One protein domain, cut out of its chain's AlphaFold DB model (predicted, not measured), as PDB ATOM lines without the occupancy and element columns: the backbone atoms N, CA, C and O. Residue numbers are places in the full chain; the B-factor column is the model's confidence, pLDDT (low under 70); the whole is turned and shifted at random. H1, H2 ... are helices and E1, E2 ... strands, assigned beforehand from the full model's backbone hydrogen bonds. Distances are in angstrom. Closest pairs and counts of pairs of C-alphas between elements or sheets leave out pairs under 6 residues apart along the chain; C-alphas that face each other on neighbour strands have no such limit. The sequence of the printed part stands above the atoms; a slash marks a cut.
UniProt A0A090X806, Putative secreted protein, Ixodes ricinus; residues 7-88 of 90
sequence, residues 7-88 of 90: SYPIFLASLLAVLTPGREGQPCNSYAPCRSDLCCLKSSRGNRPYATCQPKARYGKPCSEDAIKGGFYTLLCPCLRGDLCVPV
ATOM      1  N   SER A   7     247.458 280.818 218.280       51.28
ATOM      2  CA  SER A   7     247.858 279.437 218.609       51.28
ATOM      3  C   SER A   7     246.931 278.369 217.996       51.28
ATOM      4  O   SER A   7     247.402 277.394 217.410       51.28
ATOM      5  N   TYR A   8     245.609 278.581 218.008       49.47
ATOM      6  CA  TYR A   8     244.640 277.649 217.407       49.47
ATOM      7  C   TYR A   8     244.861 277.357 215.911       49.47
ATOM      8  O   TYR A   8     244.863 276.177 215.564       49.47
ATOM      9  N   PRO A   9     245.082 278.337 215.008       54.16
ATOM     10  CA  PRO A   9     245.262 278.044 213.584       54.16
ATOM     11  C   PRO A   9     246.573 277.305 213.281       54.16
ATOM     12  O   PRO A   9     246.601 276.506 212.350       54.16
ATOM     13  N   ILE A  10     247.640 277.505 214.065       55.78
ATOM     14  CA  ILE A  10     248.921 276.796 213.891       55.78
ATOM     15  C   ILE A  10     248.818 275.344 214.379       55.78
ATOM     16  O   ILE A  10     249.299 274.429 213.702       55.78
ATOM     17  N   PHE A  11     248.155 275.111 215.518       53.66
ATOM     18  CA  PHE A  11     247.855 273.757 215.995       53.66
ATOM     19  C   PHE A  11     246.910 273.025 215.037       53.66
ATOM     20  O   PHE A  11     247.159 271.862 214.728       53.66
ATOM     21  N   LEU A  12     245.884 273.704 214.501       57.34
ATOM     22  CA  LEU A  12     245.007 273.131 213.477       57.34
ATOM     23  C   LEU A  12     245.777 272.824 212.192       57.34
ATOM     24  O   LEU A  12     245.616 271.742 211.649       57.34
ATOM     25  N   ALA A  13     246.635 273.731 211.715       59.62
ATOM     26  CA  ALA A  13     247.449 273.510 210.521       59.62
ATOM     27  C   ALA A  13     248.431 272.342 210.698       59.62
ATOM     28  O   ALA A  13     248.601 271.546 209.779       59.62
ATOM     29  N   SER A  14     249.027 272.195 211.883       56.53
ATOM     30  CA  SER A  14     249.894 271.056 212.211       56.53
ATOM     31  C   SER A  14     249.100 269.750 212.303       56.53
ATOM     32  O   SER A  14     249.524 268.735 211.764       56.53
ATOM     33  N   LEU A  15     247.914 269.764 212.926       61.06
ATOM     34  CA  LEU A  15     247.029 268.597 212.993       61.06
ATOM     35  C   LEU A  15     246.524 268.201 211.597       61.06
ATOM     36  O   LEU A  15     246.544 267.027 211.245       61.06
ATOM     37  N   LEU A  16     246.135 269.178 210.775       61.69
ATOM     38  CA  LEU A  16     245.759 268.975 209.379       61.69
ATOM     39  C   LEU A  16     246.929 268.400 208.580       61.69
ATOM     40  O   LEU A  16     246.720 267.446 207.847       61.69
ATOM     41  N   ALA A  17     248.155 268.892 208.769       62.56
ATOM     42  CA  ALA A  17     249.343 268.357 208.104       62.56
ATOM     43  C   ALA A  17     249.691 266.920 208.540       62.56
ATOM     44  O   ALA A  17     250.171 266.136 207.724       62.56
ATOM     45  N   VAL A  18     249.405 266.540 209.790       62.00
ATOM     46  CA  VAL A  18     249.502 265.142 210.249       62.00
ATOM     47  C   VAL A  18     248.403 264.275 209.620       62.00
ATOM     48  O   VAL A  18     248.670 263.139 209.227       62.00
ATOM     49  N   LEU A  19     247.181 264.800 209.495       67.31
ATOM     50  CA  LEU A  19     246.041 264.097 208.893       67.31
ATOM     51  C   LEU A  19     246.148 263.982 207.365       67.31
ATOM     52  O   LEU A  19     245.642 263.024 206.780       67.31
ATOM     53  N   THR A  20     246.827 264.924 206.712       74.62
ATOM     54  CA  THR A  20     247.124 264.898 205.279       74.62
ATOM     55  C   THR A  20     248.627 264.758 205.067       74.62
ATOM     56  O   THR A  20     249.305 265.759 204.822       74.62
ATOM     57  N   PRO A  21     249.166 263.529 205.145       78.50
ATOM     58  CA  PRO A  21     250.584 263.300 204.925       78.50
ATOM     59  C   PRO A  21     251.029 263.825 203.556       78.50
ATOM     60  O   PRO A  21     250.337 263.654 202.544       78.50
ATOM     61  N   GLY A  22     252.206 264.449 203.537       81.38
ATOM     62  CA  GLY A  22     252.791 265.060 202.349       81.38
ATOM     63  C   GLY A  22     253.004 264.051 201.220       81.38
ATOM     64  O   GLY A  22     253.411 262.905 201.448       81.38
ATOM     65  N   ARG A  23     252.713 264.487 199.994       85.38
ATOM     66  CA  ARG A  23     252.923 263.734 198.748       85.38
ATOM     67  C   ARG A  23     254.330 263.973 198.207       85.38
ATOM     68  O   ARG A  23     255.005 264.909 198.622       85.38
ATOM     69  N   GLU A  24     254.753 263.145 197.258       87.69
ATOM     70  CA  GLU A  24     256.046 263.286 196.584       87.69
ATOM     71  C   GLU A  24     256.273 264.724 196.080       87.69
ATOM     72  O   GLU A  24     255.373 265.351 195.519       87.69
ATOM     73  N   GLY A  25     257.460 265.270 196.345       82.69
ATOM     74  CA  GLY A  25     257.853 266.635 195.995       82.69
ATOM     75  C   GLY A  25     257.360 267.728 196.949       82.69
ATOM     76  O   GLY A  25     257.894 268.838 196.905       82.69
ATOM     77  N   GLN A  26     256.401 267.451 197.840       84.50
ATOM     78  CA  GLN A  26     255.952 268.443 198.822       84.50
ATOM     79  C   GLN A  26     257.005 268.681 199.911       84.50
ATOM     80  O   GLN A  26     257.753 267.762 200.255       84.50
ATOM     81  N   PRO A  27     257.068 269.900 200.479       81.25
ATOM     82  CA  PRO A  27     257.937 270.177 201.611       81.25
ATOM     83  C   PRO A  27     257.504 269.358 202.828       81.25
ATOM     84  O   PRO A  27     256.314 269.222 203.105       81.25
ATOM     85  N   CYS A  28     258.480 268.851 203.566       81.25
ATOM     86  CA  CYS A  28     258.256 268.058 204.767       81.25
ATOM     87  C   CYS A  28     259.036 268.626 205.948       81.25
ATOM     88  O   CYS A  28     260.104 269.227 205.798       81.25
ATOM     89  N   ASN A  29     258.469 268.467 207.139       75.94
ATOM     90  CA  ASN A  29     259.077 268.882 208.398       75.94
ATOM     91  C   ASN A  29     258.506 268.042 209.555       75.94
ATOM     92  O   ASN A  29     257.639 267.201 209.338       75.94
ATOM     93  N   SER A  30     258.957 268.283 210.789       73.06
ATOM     94  CA  SER A  30     258.511 267.523 211.967       73.06
ATOM     95  C   SER A  30     256.997 267.591 212.228       73.06
ATOM     96  O   SER A  30     256.459 266.700 212.873       73.06
ATOM     97  N   TYR A  31     256.316 268.627 211.732       70.44
ATOM     98  CA  TYR A  31     254.868 268.833 211.842       70.44
ATOM     99  C   TYR A  31     254.097 268.398 210.583       70.44
ATOM    100  O   TYR A  31     252.879 268.274 210.627       70.44
ATOM    101  N   ALA A  32     254.792 268.156 209.470       76.94
ATOM    102  CA  ALA A  32     254.230 267.750 208.185       76.94
ATOM    103  C   ALA A  32     254.950 266.485 207.685       76.94
ATOM    104  O   ALA A  32     255.872 266.578 206.860       76.94
ATOM    105  N   PRO A  33     254.585 265.303 208.220       80.25
ATOM    106  CA  PRO A  33     255.194 264.043 207.824       80.25
ATOM    107  C   PRO A  33     254.768 263.629 206.409       80.25
ATOM    108  O   PRO A  33     253.673 263.945 205.942       80.25
ATOM    109  N   CYS A  34     255.629 262.881 205.723       85.56
ATOM    110  CA  CYS A  34     255.313 262.280 204.428       85.56
ATOM    111  C   CYS A  34     254.496 260.991 204.591       85.56
ATOM    112  O   CYS A  34     254.464 260.392 205.669       85.56
ATOM    113  N   ARG A  35     253.871 260.522 203.503       86.25
ATOM    114  CA  ARG A  35     253.220 259.198 203.482       86.25
ATOM    115  C   ARG A  35     254.216 258.076 203.798       86.25
ATOM    116  O   ARG A  35     255.418 258.225 203.606       86.25
ATOM    117  N   SER A  36     253.715 256.937 204.271       81.62
ATOM    118  CA  SER A  36     254.527 255.808 204.754       81.62
ATOM    119  C   SER A  36     255.454 255.194 203.693       81.62
ATOM    120  O   SER A  36     256.463 254.577 204.037       81.62
ATOM    121  N   ASP A  37     255.118 255.356 202.419       85.00
ATOM    122  CA  ASP A  37     255.872 254.965 201.223       85.00
ATOM    123  C   ASP A  37     256.943 255.994 200.801       85.00
ATOM    124  O   ASP A  37     257.776 255.717 199.936       85.00
ATOM    125  N   LEU A  38     256.966 257.154 201.459       88.25
ATOM    126  CA  LEU A  38     257.868 258.272 201.204       88.25
ATOM    127  C   LEU A  38     258.783 258.524 202.413       88.25
ATOM    128  O   LEU A  38     258.569 258.015 203.517       88.25
ATOM    129  N   CYS A  39     259.824 259.320 202.207       85.38
ATOM    130  CA  CYS A  39     260.734 259.784 203.244       85.38
ATOM    131  C   CYS A  39     260.966 261.289 203.126       85.38
ATOM    132  O   CYS A  39     260.844 261.857 202.043       85.38
ATOM    133  N   CYS A  40     261.334 261.932 204.231       85.81
ATOM    134  CA  CYS A  40     261.681 263.344 204.226       85.81
ATOM    135  C   CYS A  40     263.178 263.513 203.931       85.81
ATOM    136  O   CYS A  40     264.017 263.292 204.809       85.81
ATOM    137  N   LEU A  41     263.512 263.869 202.686       86.00
ATOM    138  CA  LEU A  41     264.888 264.019 202.214       86.00
ATOM    139  C   LEU A  41     265.265 265.499 202.125       86.00
ATOM    140  O   LEU A  41     264.631 266.287 201.423       86.00
ATOM    141  N   LYS A  42     266.329 265.876 202.824       81.00
ATOM    142  CA  LYS A  42     266.932 267.201 202.790       81.00
ATOM    143  C   LYS A  42     267.678 267.366 201.472       81.00
ATOM    144  O   LYS A  42     268.680 266.702 201.227       81.00
ATOM    145  N   SER A  43     267.194 268.266 200.627       70.81
ATOM    146  CA  SER A  43     267.874 268.605 199.384       70.81
ATOM    147  C   SER A  43     268.995 269.599 199.681       70.81
ATOM    148  O   SER A  43     268.742 270.691 200.188       70.81
ATOM    149  N   SER A  44     270.236 269.254 199.334       62.91
ATOM    150  CA  SER A  44     271.372 270.195 199.382       62.91
ATOM    151  C   SER A  44     271.417 271.155 198.185       62.91
ATOM    152  O   SER A  44     272.384 271.900 198.028       62.91
ATOM    153  N   ARG A  45     270.403 271.168 197.305       55.31
ATOM    154  CA  ARG A  45     270.362 272.108 196.171       55.31
ATOM    155  C   ARG A  45     269.937 273.505 196.630       55.31
ATOM    156  O   ARG A  45     268.772 273.868 196.492       55.31
ATOM    157  N   GLY A  46     270.898 274.292 197.114       52.00
ATOM    158  CA  GLY A  46     270.788 275.745 197.309       52.00
ATOM    159  C   GLY A  46     271.006 276.233 198.748       52.00
ATOM    160  O   GLY A  46     271.128 275.450 199.682       52.00
ATOM    161  N   ASN A  47     271.006 277.561 198.926       51.34
ATOM    162  CA  ASN A  47     271.251 278.270 200.199       51.34
ATOM    163  C   ASN A  47     270.151 278.108 201.270       51.34
ATOM    164  O   ASN A  47     270.192 278.772 202.306       51.34
ATOM    165  N   ARG A  48     269.147 277.253 201.049       55.03
ATOM    166  CA  ARG A  48     268.078 276.985 202.017       55.03
ATOM    167  C   ARG A  48     267.969 275.481 202.246       55.03
ATOM    168  O   ARG A  48     267.746 274.760 201.279       55.03
ATOM    169  N   PRO A  49     268.070 274.998 203.495       57.69
ATOM    170  CA  PRO A  49     267.793 273.606 203.809       57.69
ATOM    171  C   PRO A  49     266.285 273.358 203.687       57.69
ATOM    172  O   PRO A  49     265.552 273.509 204.662       57.69
ATOM    173  N   TYR A  50     265.811 273.009 202.494       71.62
ATOM    174  CA  TYR A  50     264.453 272.504 202.310       71.62
ATOM    175  C   TYR A  50     264.496 270.976 202.251       71.62
ATOM    176  O   TYR A  50     265.328 270.380 201.566       71.62
ATOM    177  N   ALA A  51     263.615 270.343 203.018       82.19
ATOM    178  CA  ALA A  51     263.384 268.912 202.942       82.19
ATOM    179  C   ALA A  51     262.081 268.667 202.190       82.19
ATOM    180  O   ALA A  51     261.097 269.381 202.406       82.19
ATOM    181  N   THR A  52     262.086 267.689 201.293       85.75
ATOM    182  CA  THR A  52     260.908 267.297 200.521       85.75
ATOM    183  C   THR A  52     260.634 265.811 200.656       85.75
ATOM    184  O   THR A  52     261.533 265.008 200.913       85.75
ATOM    185  N   CYS A  53     259.367 265.445 200.496       87.12
ATOM    186  CA  CYS A  53     258.955 264.057 200.452       87.12
ATOM    187  C   CYS A  53     259.482 263.410 199.174       87.12
ATOM    188  O   CYS A  53     259.115 263.813 198.071       87.12
ATOM    189  N   GLN A  54     260.327 262.404 199.326       87.50
ATOM    190  CA  GLN A  54     260.908 261.638 198.233       87.50
ATOM    191  C   GLN A  54     260.527 260.164 198.370       87.50
ATOM    192  O   GLN A  54     260.297 259.691 199.489       87.50
ATOM    193  N   PRO A  55     260.433 259.420 197.261       87.38
ATOM    194  CA  PRO A  55     260.107 258.009 197.313       87.38
ATOM    195  C   PRO A  55     261.210 257.224 198.021       87.38
ATOM    196  O   PRO A  55     262.404 257.480 197.843       87.38
ATOM    197  N   LYS A  56     260.799 256.239 198.823       87.50
ATOM    198  CA  LYS A  56     261.730 255.269 199.402       87.50
ATOM    199  C   LYS A  56     262.447 254.482 198.311       87.50
ATOM    200  O   LYS A  56     261.909 254.275 197.219       87.50
ATOM    201  N   ALA A  57     263.663 254.035 198.614       83.00
ATOM    202  CA  ALA A  57     264.407 253.206 197.680       83.00
ATOM    203  C   ALA A  57     263.660 251.881 197.473       83.00
ATOM    204  O   ALA A  57     263.219 251.250 198.434       83.00
ATOM    205  N   ARG A  58     263.521 251.489 196.208       80.19
ATOM    206  CA  ARG A  58     262.949 250.205 195.790       80.19
ATOM    207  C   ARG A  58     264.056 249.210 195.456       80.19
ATOM    208  O   ARG A  58     265.234 249.576 195.434       80.19
ATOM    209  N   TYR A  59     263.673 247.971 195.153       77.81
ATOM    210  CA  TYR A  59     264.577 246.885 194.767       77.81
ATOM    211  C   TYR A  59     265.738 247.335 193.859       77.81
ATOM    212  O   TYR A  59     265.532 247.984 192.828       77.81
ATOM    213  N   GLY A  60     266.970 246.997 194.253       74.69
ATOM    214  CA  GLY A  60     268.189 247.309 193.494       74.69
ATOM    215  C   GLY A  60     268.606 248.788 193.458       74.69
ATOM    216  O   GLY A  60     269.589 249.120 192.795       74.69
ATOM    217  N   LYS A  61     267.898 249.690 194.149       80.00
ATOM    218  CA  LYS A  61     268.327 251.085 194.329       80.00
ATOM    219  C   LYS A  61     269.116 251.259 195.632       80.00
ATOM    220  O   LYS A  61     268.849 250.544 196.601       80.00
ATOM    221  N   PRO A  62     270.071 252.205 195.663       78.56
ATOM    222  CA  PRO A  62     270.783 252.539 196.887       78.56
ATOM    223  C   PRO A  62     269.834 253.226 197.884       78.56
ATOM    224  O   PRO A  62     269.161 254.196 197.526       78.56
ATOM    225  N   CYS A  63     269.789 252.733 199.123       80.50
ATOM    226  CA  CYS A  63     269.158 253.410 200.268       80.50
ATOM    227  C   CYS A  63     270.209 253.793 201.312       80.50
ATOM    228  O   CYS A  63     271.276 253.190 201.363       80.50
ATOM    229  N   SER A  64     269.882 254.755 202.178       77.69
ATOM    230  CA  SER A  64     270.636 255.016 203.409       77.69
ATOM    231  C   SER A  64     269.751 254.709 204.614       77.69
ATOM    232  O   SER A  64     268.576 255.084 204.646       77.69
ATOM    233  N   GLU A  65     270.305 253.992 205.588       71.31
ATOM    234  CA  GLU A  65     269.630 253.698 206.859       71.31
ATOM    235  C   GLU A  65     269.871 254.805 207.900       71.31
ATOM    236  O   GLU A  65     269.171 254.878 208.912       71.31
ATOM    237  N   ASP A  66     270.807 255.714 207.619       66.81
ATOM    238  CA  ASP A  66     271.248 256.770 208.518       66.81
ATOM    239  C   ASP A  66     270.320 257.990 208.423       66.81
ATOM    240  O   ASP A  66     270.502 258.916 207.627       66.81
ATOM    241  N   ALA A  67     269.284 257.991 209.262       65.25
ATOM    242  CA  ALA A  67     268.478 259.179 209.507       65.25
ATOM    243  C   ALA A  67     269.193 260.113 210.493       65.25
ATOM    244  O   ALA A  67     269.673 259.692 211.548       65.25
ATOM    245  N   ILE A  68     269.177 261.416 210.217       66.56
ATOM    246  CA  ILE A  68     269.564 262.423 211.206       66.56
ATOM    247  C   ILE A  68     268.467 262.497 212.276       66.56
ATOM    248  O   ILE A  68     267.285 262.249 212.007       66.56
ATOM    249  N   LYS A  69     268.852 262.873 213.501       58.62
ATOM    250  CA  LYS A  69     267.945 263.141 214.626       58.62
ATOM    251  C   LYS A  69     266.693 263.900 214.157       58.62
ATOM    252  O   LYS A  69     266.790 265.020 213.663       58.62
ATOM    253  N   GLY A  70     265.526 263.276 214.328       60.41
ATOM    254  CA  GLY A  70     264.234 263.819 213.894       60.41
ATOM    255  C   GLY A  70     263.644 263.197 212.622       60.41
ATOM    256  O   GLY A  70     262.584 263.642 212.199       60.41
ATOM    257  N   GLY A  71     264.276 262.177 212.026       66.88
ATOM    258  CA  GLY A  71     263.704 261.434 210.888       66.88
ATOM    259  C   GLY A  71     263.935 262.087 209.522       66.88
ATOM    260  O   GLY A  71     263.209 261.800 208.570       66.88
ATOM    261  N   PHE A  72     264.935 262.966 209.426       70.31
ATOM    262  CA  PHE A  72     265.341 263.608 208.176       70.31
ATOM    263  C   PHE A  72     266.532 262.875 207.568       70.31
ATOM    264  O   PHE A  72     267.537 262.649 208.243       70.31
ATOM    265  N   TYR A  73     266.447 262.573 206.280       75.31
ATOM    266  CA  TYR A  73     267.530 261.960 205.515       75.31
ATOM    267  C   TYR A  73     268.285 263.045 204.746       75.31
ATOM    268  O   TYR A  73     267.667 263.999 204.284       75.31
ATOM    269  N   THR A  74     269.606 262.946 204.594       72.06
ATOM    270  CA  THR A  74     270.410 263.941 203.844       72.06
ATOM    271  C   THR A  74     270.899 263.470 202.492       72.06
ATOM    272  O   THR A  74     271.103 264.303 201.613       72.06
ATOM    273  N   LEU A  75     271.110 262.167 202.323       74.69
ATOM    274  CA  LEU A  75     271.616 261.605 201.071       74.69
ATOM    275  C   LEU A  75     270.558 260.795 200.337       74.69
ATOM    276  O   LEU A  75     270.227 261.102 199.195       74.69
ATOM    277  N   LEU A  76     270.032 259.761 200.987       82.12
ATOM    278  CA  LEU A  76     269.136 258.796 200.363       82.12
ATOM    279  C   LEU A  76     267.993 258.468 201.308       82.12
ATOM    280  O   LEU A  76     268.176 258.401 202.521       82.12
ATOM    281  N   CYS A  77     266.819 258.231 200.733       85.06
ATOM    282  CA  CYS A  77     265.713 257.675 201.487       85.06
ATOM    283  C   CYS A  77     266.019 256.242 201.943       85.06
ATOM    284  O   CYS A  77     266.778 255.525 201.278       85.06
ATOM    285  N   PRO A  78     265.387 255.791 203.039       84.69
ATOM    286  CA  PRO A  78     265.502 254.422 203.480       84.69
ATOM    287  C   PRO A  78     264.818 253.493 202.485       84.69
ATOM    288  O   PRO A  78     263.985 253.885 201.658       84.69
ATOM    289  N   CYS A  79     265.175 252.232 202.625       83.81
ATOM    290  CA  CYS A  79     264.581 251.105 201.951       83.81
ATOM    291  C   CYS A  79     263.060 251.043 202.223       83.81
ATOM    292  O   CYS A  79     262.615 251.230 203.365       83.81
ATOM    293  N   LEU A  80     262.237 250.798 201.198       82.38
ATOM    294  CA  LEU A  80     260.817 250.514 201.419       82.38
ATOM    295  C   LEU A  80     260.696 249.187 202.186       82.38
ATOM    296  O   LEU A  80     261.378 248.210 201.890       82.38
ATOM    297  N   ARG A  81     259.859 249.155 203.229       74.31
ATOM    298  CA  ARG A  81     259.746 247.986 204.112       74.31
ATOM    299  C   ARG A  81     259.266 246.778 203.302       74.31
ATOM    300  O   ARG A  81     258.147 246.802 202.802       74.31
ATOM    301  N   GLY A  82     260.095 245.737 203.226       69.94
ATOM    302  CA  GLY A  82     259.818 244.526 202.447       69.94
ATOM    303  C   GLY A  82     260.563 244.434 201.110       69.94
ATOM    304  O   GLY A  82     260.478 243.389 200.474       69.94
ATOM    305  N   ASP A  83     261.319 245.463 200.712       69.56
ATOM    306  CA  ASP A  83     262.161 245.425 199.512       69.56
ATOM    307  C   ASP A  83     263.614 245.016 199.822       69.56
ATOM    308  O   ASP A  83     264.210 245.435 200.818       69.56
ATOM    309  N   LEU A  84     264.210 244.229 198.916       69.94
ATOM    310  CA  LEU A  84     265.648 243.939 198.867       69.94
ATOM    311  C   LEU A  84     266.372 245.077 198.132       69.94
ATOM    312  O   LEU A  84     266.651 245.015 196.932       69.94
ATOM    313  N   CYS A  85     266.632 246.165 198.837       75.25
ATOM    314  CA  CYS A  85     267.465 247.261 198.343       75.25
ATOM    315  C   CYS A  85     268.870 247.190 198.933       75.25
ATOM    316  O   CYS A  85     269.130 246.436 199.868       75.25
ATOM    317  N   VAL A  86     269.795 247.930 198.324       77.19
ATOM    318  CA  VAL A  86     271.213 247.874 198.681       77.19
ATOM    319  C   VAL A  86     271.482 248.985 199.695       77.19
ATOM    320  O   VAL A  86     271.493 250.154 199.294       77.19
ATOM    321  N   PRO A  87     271.654 248.670 200.994       70.81
ATOM    322  CA  PRO A  87     272.001 249.682 201.976       70.81
ATOM    323  C   PRO A  87     273.405 250.198 201.662       70.81
ATOM    324  O   PRO A  87     274.379 249.443 201.639       70.81
ATOM    325  N   VAL A  88     273.502 251.494 201.398       70.69
ATOM    326  CA  VAL A  88     274.769 252.194 201.242       70.69
ATOM    327  C   VAL A  88     275.069 252.859 202.576       70.69
ATOM    328  O   VAL A  88     274.340 253.752 203.008       70.69
TER     329      VAL A  88
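This is residues 7 to 88 of the 90 residues of the protein "Putative secreted protein" of Ixodes ricinus (UniProt A0A090X806). Little regular structure: a helix, H1, makes one end of the long axis, and a small hairpin of two strands, E1 and E2, stands in the middle with long loops round it. The loop after E2 returns to pair residues 72 to 73 with E1, parallel. The printed part has 82 residues, 25 of them in named elements, in the order H1, E1, E2; the class is mixed. It is compact, with a radius of gyration of the C-alphas of 13.5 A and spans of 45 by 31 by 21 A.

H1, residues 7 to 19, has every O i to N i+4 pair within hydrogen-bond range. E1, residues 38 to 43, and E2, residues 50 to 55, form an antiparallel hairpin at 143 degrees; N 39 and O 54 are 2.8 A apart, N 52 and O 41 2.9 A. H1 and E2 are apart. Residues 62 to 63 pair with residues 86 to 87, parallel.

H1 begins at C-alpha 7 (247.858, 279.437, 218.609) and is 18.2 A long. E1 measures 14.5 A. E2 measures 15.9 A and ends at C-alpha 55 (260.107, 258.009, 197.313).

The C-alphas farthest apart, of Ser 7 and Gly 60, are 45.6 A apart. The printed part has no cut. The link from H1 to E1 is long, 18 residues. The model's pLDDT is under 70 in residues 7 to 19, 44 to 49, 66 to 71 and 82 to 84.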